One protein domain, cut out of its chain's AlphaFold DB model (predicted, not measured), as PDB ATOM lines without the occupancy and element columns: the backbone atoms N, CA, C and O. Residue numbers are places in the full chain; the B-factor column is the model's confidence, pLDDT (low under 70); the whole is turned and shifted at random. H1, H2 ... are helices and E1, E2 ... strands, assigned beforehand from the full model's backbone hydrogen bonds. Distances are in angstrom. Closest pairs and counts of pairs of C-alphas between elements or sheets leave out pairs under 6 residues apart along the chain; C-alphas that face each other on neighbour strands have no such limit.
ATOM      1  N   LYS A 213     218.782 175.012 211.163       68.06
ATOM      2  CA  LYS A 213     219.920 174.916 212.095       68.06
ATOM      3  C   LYS A 213     219.588 174.091 213.349       68.06
ATOM      4  O   LYS A 213     220.418 173.296 213.784       68.06
ATOM      5  N   ALA A 214     218.379 174.242 213.897       74.81
ATOM      6  CA  ALA A 214     217.939 173.567 215.124       74.81
ATOM      7  C   ALA A 214     217.484 172.111 214.903       74.81
ATOM      8  O   ALA A 214     217.376 171.346 215.857       74.81
ATOM      9  N   MET A 215     217.225 171.714 213.655       81.56
ATOM     10  CA  MET A 215     216.843 170.341 213.316       81.56
ATOM     11  C   MET A 215     218.051 169.393 213.337       81.56
ATOM     12  O   MET A 215     219.175 169.800 213.035       81.56
ATOM     13  N   THR A 216     217.826 168.111 213.627       86.75
ATOM     14  CA  THR A 216     218.827 167.047 213.436       86.75
ATOM     15  C   THR A 216     218.987 166.695 211.954       86.75
ATOM     16  O   THR A 216     218.076 166.905 211.153       86.75
ATOM     17  N   ASP A 217     220.107 166.079 211.565       82.75
ATOM     18  CA  ASP A 217     220.333 165.679 210.165       82.75
ATOM     19  C   ASP A 217     219.272 164.689 209.635       82.75
ATOM     20  O   ASP A 217     218.978 164.669 208.438       82.75
ATOM     21  N   GLN A 218     218.645 163.897 210.515       84.94
ATOM     22  CA  GLN A 218     217.506 163.045 210.158       84.94
ATOM     23  C   GLN A 218     216.231 163.862 209.900       84.94
ATOM     24  O   GLN A 218     215.547 163.610 208.907       84.94
ATOM     25  N   GLN A 219     215.937 164.861 210.739       84.50
ATOM     26  CA  GLN A 219     214.808 165.778 210.551       84.50
ATOM     27  C   GLN A 219     214.974 166.614 209.276       84.50
ATOM     28  O   GLN A 219     214.050 166.670 208.469       84.50
ATOM     29  N   VAL A 220     216.167 167.164 209.016       80.62
ATOM     30  CA  VAL A 220     216.470 167.877 207.761       80.62
ATOM     31  C   VAL A 220     216.298 166.954 206.551       80.62
ATOM     32  O   VAL A 220     215.679 167.337 205.560       80.62
ATOM     33  N   LYS A 221     216.790 165.709 206.618       84.50
ATOM     34  CA  LYS A 221     216.617 164.720 205.542       84.50
ATOM     35  C   LYS A 221     215.144 164.388 205.280       84.50
ATOM     36  O   LYS A 221     214.792 164.124 204.131       84.50
ATOM     37  N   GLN A 222     214.309 164.374 206.315       84.44
ATOM     38  CA  GLN A 222     212.872 164.145 206.194       84.44
ATOM     39  C   GLN A 222     212.160 165.371 205.602       84.44
ATOM     40  O   GLN A 222     211.479 165.231 204.588       84.44
ATOM     41  N   TRP A 223     212.437 166.571 206.120       85.94
ATOM     42  CA  TRP A 223     211.943 167.839 205.579       85.94
ATOM     43  C   TRP A 223     212.283 167.999 204.088       85.94
ATOM     44  O   TRP A 223     211.414 168.315 203.281       85.94
ATOM     45  N   LEU A 224     213.511 167.674 203.665       79.50
ATOM     46  CA  LEU A 224     213.900 167.708 202.249       79.50
ATOM     47  C   LEU A 224     213.062 166.752 201.373       79.50
ATOM     48  O   LEU A 224     212.724 167.092 200.238       79.50
ATOM     49  N   LYS A 225     212.673 165.572 201.870       83.44
ATOM     50  CA  LYS A 225     211.759 164.689 201.120       83.44
ATOM     51  C   LYS A 225     210.361 165.295 200.997       83.44
ATOM     52  O   LYS A 225     209.749 165.169 199.939       83.44
ATOM     53  N   GLU A 226     209.881 165.956 202.048       80.25
ATOM     54  CA  GLU A 226     208.589 166.654 202.083       80.25
ATOM     55  C   GLU A 226     208.572 167.861 201.128       80.25
ATOM     56  O   GLU A 226     207.596 168.047 200.408       80.25
ATOM     57  N   GLN A 227     209.699 168.570 200.966       74.19
ATOM     58  CA  GLN A 227     209.917 169.574 199.903       74.19
ATOM     59  C   GLN A 227     210.004 168.978 198.473       74.19
ATOM     60  O   GLN A 227     210.250 169.687 197.490       74.19
ATOM     61  N   GLY A 228     209.819 167.663 198.322       76.06
ATOM     62  CA  GLY A 228     209.749 166.970 197.037       76.06
ATOM     63  C   GLY A 228     211.086 166.468 196.478       76.06
ATOM     64  O   GLY A 228     211.110 165.980 195.342       76.06
ATOM     65  N   TYR A 229     212.193 166.533 197.230       80.00
ATOM     66  CA  TYR A 229     213.465 165.940 196.801       80.00
ATOM     67  C   TYR A 229     213.397 164.406 196.895       80.00
ATOM     68  O   TYR A 229     213.315 163.819 197.973       80.00
ATOM     69  N   LYS A 230     213.426 163.729 195.739       80.38
ATOM     70  CA  LYS A 230     213.214 162.272 195.636       80.38
ATOM     71  C   LYS A 230     214.422 161.446 196.075       80.38
ATOM     72  O   LYS A 230     214.249 160.301 196.484       80.38
ATOM     73  N   LYS A 231     215.633 162.004 196.004       85.06
ATOM     74  CA  LYS A 231     216.846 161.408 196.583       85.06
ATOM     75  C   LYS A 231     217.497 162.437 197.497       85.06
ATOM     76  O   LYS A 231     217.679 163.578 197.082       85.06
ATOM     77  N   VAL A 232     217.837 162.029 198.719       87.00
ATOM     78  CA  VAL A 232     218.528 162.865 199.711       87.00
ATOM     79  C   VAL A 232     219.623 162.023 200.366       87.00
ATOM     80  O   VAL A 232     219.326 161.080 201.108       87.00
ATOM     81  N   LYS A 233     220.886 162.342 200.080       88.44
ATOM     82  CA  LYS A 233     222.079 161.678 200.625       88.44
ATOM     83  C   LYS A 233     222.838 162.669 201.509       88.44
ATOM     84  O   LYS A 233     223.218 163.738 201.046       88.44
ATOM     85  N   ALA A 234     223.058 162.322 202.775       88.75
ATOM     86  CA  ALA A 234     223.910 163.120 203.655       88.75
ATOM     87  C   ALA A 234     225.378 163.004 203.204       88.75
ATOM     88  O   ALA A 234     225.816 161.916 202.828       88.75
ATOM     89  N   MET A 235     226.119 164.112 203.242       83.50
ATOM     90  CA  MET A 235     227.548 164.175 202.896       83.50
ATOM     91  C   MET A 235     228.438 164.570 204.087       83.50
ATOM     92  O   MET A 235     229.613 164.869 203.900       83.50
ATOM     93  N   GLY A 236     227.881 164.609 205.302       82.69
ATOM     94  CA  GLY A 236     228.549 165.158 206.485       82.69
ATOM     95  C   GLY A 236     228.506 166.690 206.533       82.69
ATOM     96  O   GLY A 236     228.023 167.350 205.612       82.69
ATOM     97  N   ASN A 237     228.969 167.272 207.645       84.56
ATOM     98  CA  ASN A 237     228.982 168.724 207.887       84.56
ATOM     99  C   ASN A 237     227.630 169.435 207.655       84.56
ATOM    100  O   ASN A 237     227.609 170.621 207.320       84.56
ATOM    101  N   ARG A 238     226.506 168.725 207.856       82.12
ATOM    102  CA  ARG A 238     225.129 169.170 207.561       82.12
ATOM    103  C   ARG A 238     224.885 169.551 206.088       82.12
ATOM    104  O   ARG A 238     223.999 170.354 205.783       82.12
ATOM    105  N   LYS A 239     225.668 168.983 205.164       83.31
ATOM    106  CA  LYS A 239     225.465 169.080 203.712       83.31
ATOM    107  C   LYS A 239     224.707 167.856 203.197       83.31
ATOM    108  O   LYS A 239     225.013 166.719 203.564       83.31
ATOM    109  N   PHE A 240     223.750 168.083 202.305       83.62
ATOM    110  CA  PHE A 240     222.876 167.059 201.737       83.62
ATOM    111  C   PHE A 240     222.888 167.156 200.215       83.62
ATOM    112  O   PHE A 240     222.488 168.169 199.649       83.62
ATOM    113  N   GLN A 241     223.298 166.090 199.536       84.56
ATOM    114  CA  GLN A 241     223.077 165.957 198.104       84.56
ATOM    115  C   GLN A 241     221.593 165.649 197.877       84.56
ATOM    116  O   GLN A 241     221.090 164.613 198.324       84.56
ATOM    117  N   VAL A 242     220.896 166.553 197.196       82.81
ATOM    118  CA  VAL A 242     219.457 166.484 196.935       82.81
ATOM    119  C   VAL A 242     219.202 166.368 195.440       82.81
ATOM    120  O   VAL A 242     219.777 167.119 194.660       82.81
ATOM    121  N   THR A 243     218.326 165.450 195.030       78.81
ATOM    122  CA  THR A 243     217.887 165.311 193.633       78.81
ATOM    123  C   THR A 243     216.387 165.554 193.521       78.81
ATOM    124  O   THR A 243     215.584 164.791 194.071       78.81
ATOM    125  N   LYS A 244     215.997 166.571 192.748       77.19
ATOM    126  CA  LYS A 244     214.614 166.791 192.308       77.19
ATOM    127  C   LYS A 244     214.436 166.141 190.936       77.19
ATOM    128  O   LYS A 244     215.217 166.390 190.020       77.19
ATOM    129  N   VAL A 245     213.446 165.259 190.814       74.44
ATOM    130  CA  VAL A 245     213.138 164.543 189.566       74.44
ATOM    131  C   VAL A 245     211.857 165.118 188.989       74.44
ATOM    132  O   VAL A 245     210.829 165.145 189.663       74.44
ATOM    133  N   TYR A 246     211.928 165.549 187.737       70.69
ATOM    134  CA  TYR A 246     210.832 166.161 187.008       70.69
ATOM    135  C   TYR A 246     210.200 165.140 186.055       70.69
ATOM    136  O   TYR A 246     210.871 164.257 185.510       70.69
ATOM    137  N   SER A 247     208.878 165.207 185.892       63.50
ATOM    138  CA  SER A 247     208.133 164.185 185.155       63.50
ATOM    139  C   SER A 247     208.273 164.358 183.637       63.50
ATOM    140  O   SER A 247     208.263 165.475 183.120       63.50
ATOM    141  N   LYS A 248     208.307 163.234 182.903       53.34
ATOM    142  CA  LYS A 248     208.318 163.239 181.426       53.34
ATOM    143  C   LYS A 248     207.109 163.982 180.835       53.34
ATOM    144  O   LYS A 248     207.221 164.544 179.757       53.34
ATOM    145  N   LYS A 249     205.979 164.022 181.554       52.38
ATOM    146  CA  LYS A 249     204.780 164.770 181.148       52.38
ATOM    147  C   LYS A 249     204.988 166.293 181.149       52.38
ATOM    148  O   LYS A 249     204.391 166.951 180.315       52.38
ATOM    149  N   LYS A 250     205.829 166.839 182.043       46.94
ATOM    150  CA  LYS A 250     206.060 168.293 182.168       46.94
ATOM    151  C   LYS A 250     207.176 168.828 181.252       46.94
ATOM    152  O   LYS A 250     207.155 169.998 180.913       46.94
ATOM    153  N   PHE A 251     208.122 167.982 180.831       43.56
ATOM    154  CA  PHE A 251     209.299 168.401 180.041       43.56
ATOM    155  C   PHE A 251     209.503 167.601 178.740       43.56
ATOM    156  O   PHE A 251     210.582 167.621 178.153       43.56
ATOM    157  N   GLY A 252     208.537 166.762 178.341       50.59
ATOM    158  CA  GLY A 252     208.667 165.768 177.257       50.59
ATOM    159  C   GLY A 252     209.698 164.646 177.510       50.59
ATOM    160  O   GLY A 252     209.673 163.594 176.863       50.59
ATOM    161  N   ARG A 253     210.609 164.842 178.470       64.19
ATOM    162  CA  ARG A 253     211.824 164.062 178.741       64.19
ATOM    163  C   ARG A 253     211.999 163.865 180.248       64.19
ATOM    164  O   ARG A 253     211.450 164.622 181.048       64.19
ATOM    165  N   LYS A 254     212.734 162.828 180.668       63.22
ATOM    166  CA  LYS A 254     213.061 162.654 182.096       63.22
ATOM    167  C   LYS A 254     214.235 163.569 182.432       63.22
ATOM    168  O   LYS A 254     215.348 163.307 181.979       63.22
ATOM    169  N   MET A 255     213.968 164.600 183.229       67.94
ATOM    170  CA  MET A 255     214.967 165.537 183.740       67.94
ATOM    171  C   MET A 255     215.121 165.352 185.254       67.94
ATOM    172  O   MET A 255     214.137 165.181 185.976       67.94
ATOM    173  N   SER A 256     216.346 165.411 185.763       72.88
ATOM    174  CA  SER A 256     216.603 165.501 187.201       72.88
ATOM    175  C   SER A 256     217.736 166.465 187.495       72.88
ATOM    176  O   SER A 256     218.790 166.375 186.868       72.88
ATOM    177  N   ILE A 257     217.537 167.333 188.481       70.75
ATOM    178  CA  ILE A 257     218.544 168.279 188.959       70.75
ATOM    179  C   ILE A 257     219.050 167.772 190.305       70.75
ATOM    180  O   ILE A 257     218.245 167.505 191.201       70.75
ATOM    181  N   THR A 258     220.365 167.625 190.439       73.56
ATOM    182  CA  THR A 258     221.034 167.282 191.696       73.56
ATOM    183  C   THR A 258     221.896 168.452 192.149       73.56
ATOM    184  O   THR A 258     222.685 168.951 191.361       73.56
ATOM    185  N   SER A 259     221.774 168.881 193.402       77.25
ATOM    186  CA  SER A 259     222.597 169.948 193.993       77.25
ATOM    187  C   SER A 259     222.950 169.607 195.447       77.25
ATOM    188  O   SER A 259     222.505 168.587 195.981       77.25
ATOM    189  N   ILE A 260     223.787 170.428 196.078       81.19
ATOM    190  CA  ILE A 260     224.204 170.290 197.475       81.19
ATOM    191  C   ILE A 260     223.469 171.342 198.305       81.19
ATOM    192  O   ILE A 260     223.777 172.525 198.227       81.19
ATOM    193  N   PHE A 261     222.534 170.915 199.145       79.56
ATOM    194  CA  PHE A 261     221.910 171.766 200.152       79.56
ATOM    195  C   PHE A 261     222.795 171.861 201.402       79.56
ATOM    196  O   PHE A 261     223.275 170.836 201.891       79.56
ATOM    197  N   ASN A 262     222.993 173.060 201.953       79.56
ATOM    198  CA  ASN A 262     223.714 173.265 203.211       79.56
ATOM    199  C   ASN A 262     222.746 173.700 204.320       79.56
ATOM    200  O   ASN A 262     222.318 174.849 204.367       79.56
ATOM    201  N   ALA A 263     222.459 172.811 205.271       77.19
ATOM    202  CA  ALA A 263     221.507 173.088 206.346       77.19
ATOM    203  C   ALA A 263     222.058 173.982 207.477       77.19
ATOM    204  O   ALA A 263     221.328 174.265 208.422       77.19
ATOM    205  N   LYS A 264     223.329 174.418 207.416       76.69
ATOM    206  CA  LYS A 264     223.852 175.486 208.295       76.69
ATOM    207  C   LYS A 264     223.503 176.878 207.775       76.69
ATOM    208  O   LYS A 264     223.229 177.767 208.573       76.69
ATOM    209  N   THR A 265     223.559 177.066 206.457       75.81
ATOM    210  CA  THR A 265     223.301 178.356 205.794       75.81
ATOM    211  C   THR A 265     221.899 178.447 205.205       75.81
ATOM    212  O   THR A 265     221.502 179.519 204.776       75.81
ATOM    213  N   GLU A 266     221.174 177.328 205.144       70.69
ATOM    214  CA  GLU A 266     219.855 177.185 204.507       70.69
ATOM    215  C   GLU A 266     219.863 177.517 202.990       70.69
ATOM    216  O   GLU A 266     218.817 177.593 202.350       70.69
ATOM    217  N   LYS A 267     221.061 177.623 202.387       71.44
ATOM    218  CA  LYS A 267     221.302 177.919 200.962       71.44
ATOM    219  C   LYS A 267     221.636 176.639 200.168       71.44
ATOM    220  O   LYS A 267     222.247 175.696 200.689       71.44
ATOM    221  N   MET A 268     221.269 176.614 198.884       73.38
ATOM    222  CA  MET A 268     221.802 175.649 197.909       73.38
ATOM    223  C   MET A 268     223.215 176.063 197.480       73.38
ATOM    224  O   MET A 268     223.523 177.250 197.402       73.38
ATOM    225  N   GLY A 269     224.078 175.088 197.209       65.00
ATOM    226  CA  GLY A 269     225.410 175.318 196.660       65.00
ATOM    227  C   GLY A 269     225.367 175.738 195.190       65.00
ATOM    228  O   GLY A 269     224.427 175.411 194.467       65.00
ATOM    229  N   ALA A 270     226.427 176.420 194.747       58.50
ATOM    230  CA  ALA A 270     226.580 176.850 193.358       58.50
ATOM    231  C   ALA A 270     226.583 175.684 192.365       58.50
ATOM    232  O   ALA A 270     226.118 175.823 191.236       58.50
ATOM    233  N   ASP A 271     227.102 174.531 192.777       60.12
ATOM    234  CA  ASP A 271     227.267 173.395 191.886       60.12
ATOM    235  C   ASP A 271     225.987 172.554 191.824       60.12
ATOM    236  O   ASP A 271     225.411 172.136 192.839       60.12
ATOM    237  N   TYR A 272     225.547 172.275 190.600       71.00
ATOM    238  CA  TYR A 272     224.437 171.378 190.321       71.00
ATOM    239  C   TYR A 272     224.720 170.539 189.076       71.00
ATOM    240  O   TYR A 272     225.413 170.952 188.152       71.00
ATOM    241  N   SER A 273     224.164 169.336 189.013       65.56
ATOM    242  CA  SER A 273     224.182 168.515 187.807       65.56
ATOM    243  C   SER A 273     222.769 168.296 187.294       65.56
ATOM    244  O   SER A 273     221.845 167.963 188.041       65.56
ATOM    245  N   VAL A 274     222.596 168.504 185.992       69.06
ATOM    246  CA  VAL A 274     221.353 168.238 185.274       69.06
ATOM    247  C   VAL A 274     221.537 166.938 184.515       69.06
ATOM    248  O   VAL A 274     222.433 166.835 183.682       69.06
ATOM    249  N   SER A 275     220.692 165.948 184.789       67.94
ATOM    250  CA  SER A 275     220.600 164.738 183.976       67.94
ATOM    251  C   SER A 275     219.337 164.791 183.128       67.94
ATOM    252  O   SER A 275     218.242 164.964 183.664       67.94
ATOM    253  N   GLU A 276     219.490 164.641 181.817       67.38
ATOM    254  CA  GLU A 276     218.409 164.595 180.838       67.38
ATOM    255  C   GLU A 276     218.565 163.324 179.997       67.38
ATOM    256  O   GLU A 276     219.598 163.104 179.364       67.38
ATOM    257  N   ASN A 277     217.554 162.450 180.019       64.50
ATOM    258  CA  ASN A 277     217.568 161.164 179.300       64.50
ATOM    259  C   ASN A 277     218.847 160.318 179.538       64.50
ATOM    260  O   ASN A 277     219.296 159.599 178.650       64.50
ATOM    261  N   GLY A 278     219.439 160.405 180.734       62.84
ATOM    262  CA  GLY A 278     220.654 159.674 181.120       62.84
ATOM    263  C   GLY A 278     221.976 160.383 180.800       62.84
ATOM    264  O   GLY A 278     223.005 160.000 181.353       62.84
ATOM    265  N   LYS A 279     221.974 161.450 179.989       67.56
ATOM    266  CA  LYS A 279     223.148 162.320 179.815       67.56
ATOM    267  C   LYS A 279     223.189 163.336 180.950       67.56
ATOM    268  O   LYS A 279     222.232 164.080 181.141       67.56
ATOM    269  N   THR A 280     224.290 163.369 181.696       71.75
ATOM    270  CA  THR A 280     224.462 164.271 182.843       71.75
ATOM    271  C   THR A 280     225.471 165.363 182.518       71.75
ATOM    272  O   THR A 280     226.590 165.066 182.116       71.75
ATOM    273  N   VAL A 281     225.075 166.619 182.716       68.31
ATOM    274  CA  VAL A 281     225.917 167.807 182.557       68.31
ATOM    275  C   VAL A 281     226.027 168.502 183.910       68.31
ATOM    276  O   VAL A 281     225.025 168.967 184.458       68.31
ATOM    277  N   SER A 282     227.242 168.575 184.448       67.38
ATOM    278  CA  SER A 282     227.549 169.416 185.607       67.38
ATOM    279  C   SER A 282     227.582 170.884 185.186       67.38
ATOM    280  O   SER A 282     228.098 171.222 184.121       67.38
ATOM    281  N   ARG A 283     227.010 171.757 186.011       57.09
ATOM    282  CA  ARG A 283     226.953 173.204 185.819       57.09
ATOM    283  C   ARG A 283     227.210 173.901 187.149       57.09
ATOM    284  O   ARG A 283     226.849 173.400 188.211       57.09
ATOM    285  N   GLN A 284     227.795 175.083 187.065       43.78
ATOM    286  CA  GLN A 284     227.949 175.982 188.195       43.78
ATOM    287  C   GLN A 284     226.981 177.154 188.002       43.78
ATOM    288  O   GLN A 284     226.846 177.676 186.892       43.78
ATOM    289  N   VAL A 285     226.260 177.538 189.053       45.31
ATOM    290  CA  VAL A 285     225.511 178.799 189.091       45.31
ATOM    291  C   VAL A 285     226.537 179.930 188.953       45.31
ATOM    292  O   VAL A 285     227.502 179.943 189.719       45.31
ATOM    293  N   PRO A 286     226.378 180.864 187.995       37.53
ATOM    294  CA  PRO A 286     227.312 181.974 187.841       37.53
ATOM    295  C   PRO A 286     227.430 182.757 189.150       37.53
ATOM    296  O   PRO A 286     226.414 183.100 189.750       37.53
TER     297      PRO A 286
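What this domain is: This is residues 213 to 286 of the 292 residues of an uncharacterized protein of Aliifodinibius halophilus (UniProt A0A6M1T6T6). A twisted, curled antiparallel sheet of five strands makes a wall, with helix H1 over one face at its E1 and E2 side and no named helix over the other face. The short helix H2 sits off the sheet, in the turn from E2 to E3. The printed part has 74 residues with two named helices and five named strands, H1 E1 E2 H2 E3 E4 E5 along the chain, and the sheet's order is E1 E2 E3 E4 E5. The class is mixed, and the whole is compact, with a radius of gyration of the C-alphas of 13.0 A and spans of 40 by 26 by 16 A.

Where its parts are: Start with E2, residues 239 to 246, 22.4 A long, from C-alpha 239 at (225.465, 169.080, 203.712). Beside it are E1, residues 231 to 234, and E3, residues 255 to 262, 22.7 A. Next come E4, residues 267 to 276, 24.3 A, which bends by 74 degrees at residue 270, and E5, residues 279 to 284, 16.7 A, ending at C-alpha 284 (227.949, 175.982, 188.195). Find H1 at residues 217 to 226, 14.3 A, and H2 at residues 248 to 251.

How they stand to each other: Look at N 233 and O 241, 2.9 A apart and within hydrogen-bond range, in the hairpin E1 and E2; across the antiparallel neighbours E2 and E3, N 242 and O 259 are within hydrogen-bond range at 2.9 A. E3, E4 and E5 form a meander, each strand the antiparallel neighbour of the one before: see N 258 and O 273, 2.8 A, then N 274 and O 281, 2.9 A. H1 and the sheet make two layers, helix on one face; H1 runs along the strands over E1 and E2, at a height over the sheet of 9.3 A, and the C-alphas of Lys 221 and Val 232, 6.4 A apart, are its closest to E1. H2 is not on the sheet; its closest C-alphas to E3 are those of Lys 248 and Met 255, 7.4 A. Every O i to N i+4 pair of H1 is within hydrogen-bond range; H2 is too short for one.

The domain as a whole: The farthest C-alphas, those of Ala 214 and Gly 252, are 39.8 A apart. The printed part has no cut, and its links between named elements are tight. Mean pLDDT of the printed part is 72.5; look for values under 70 at residues 247 to 255 and 281 to 286, among others.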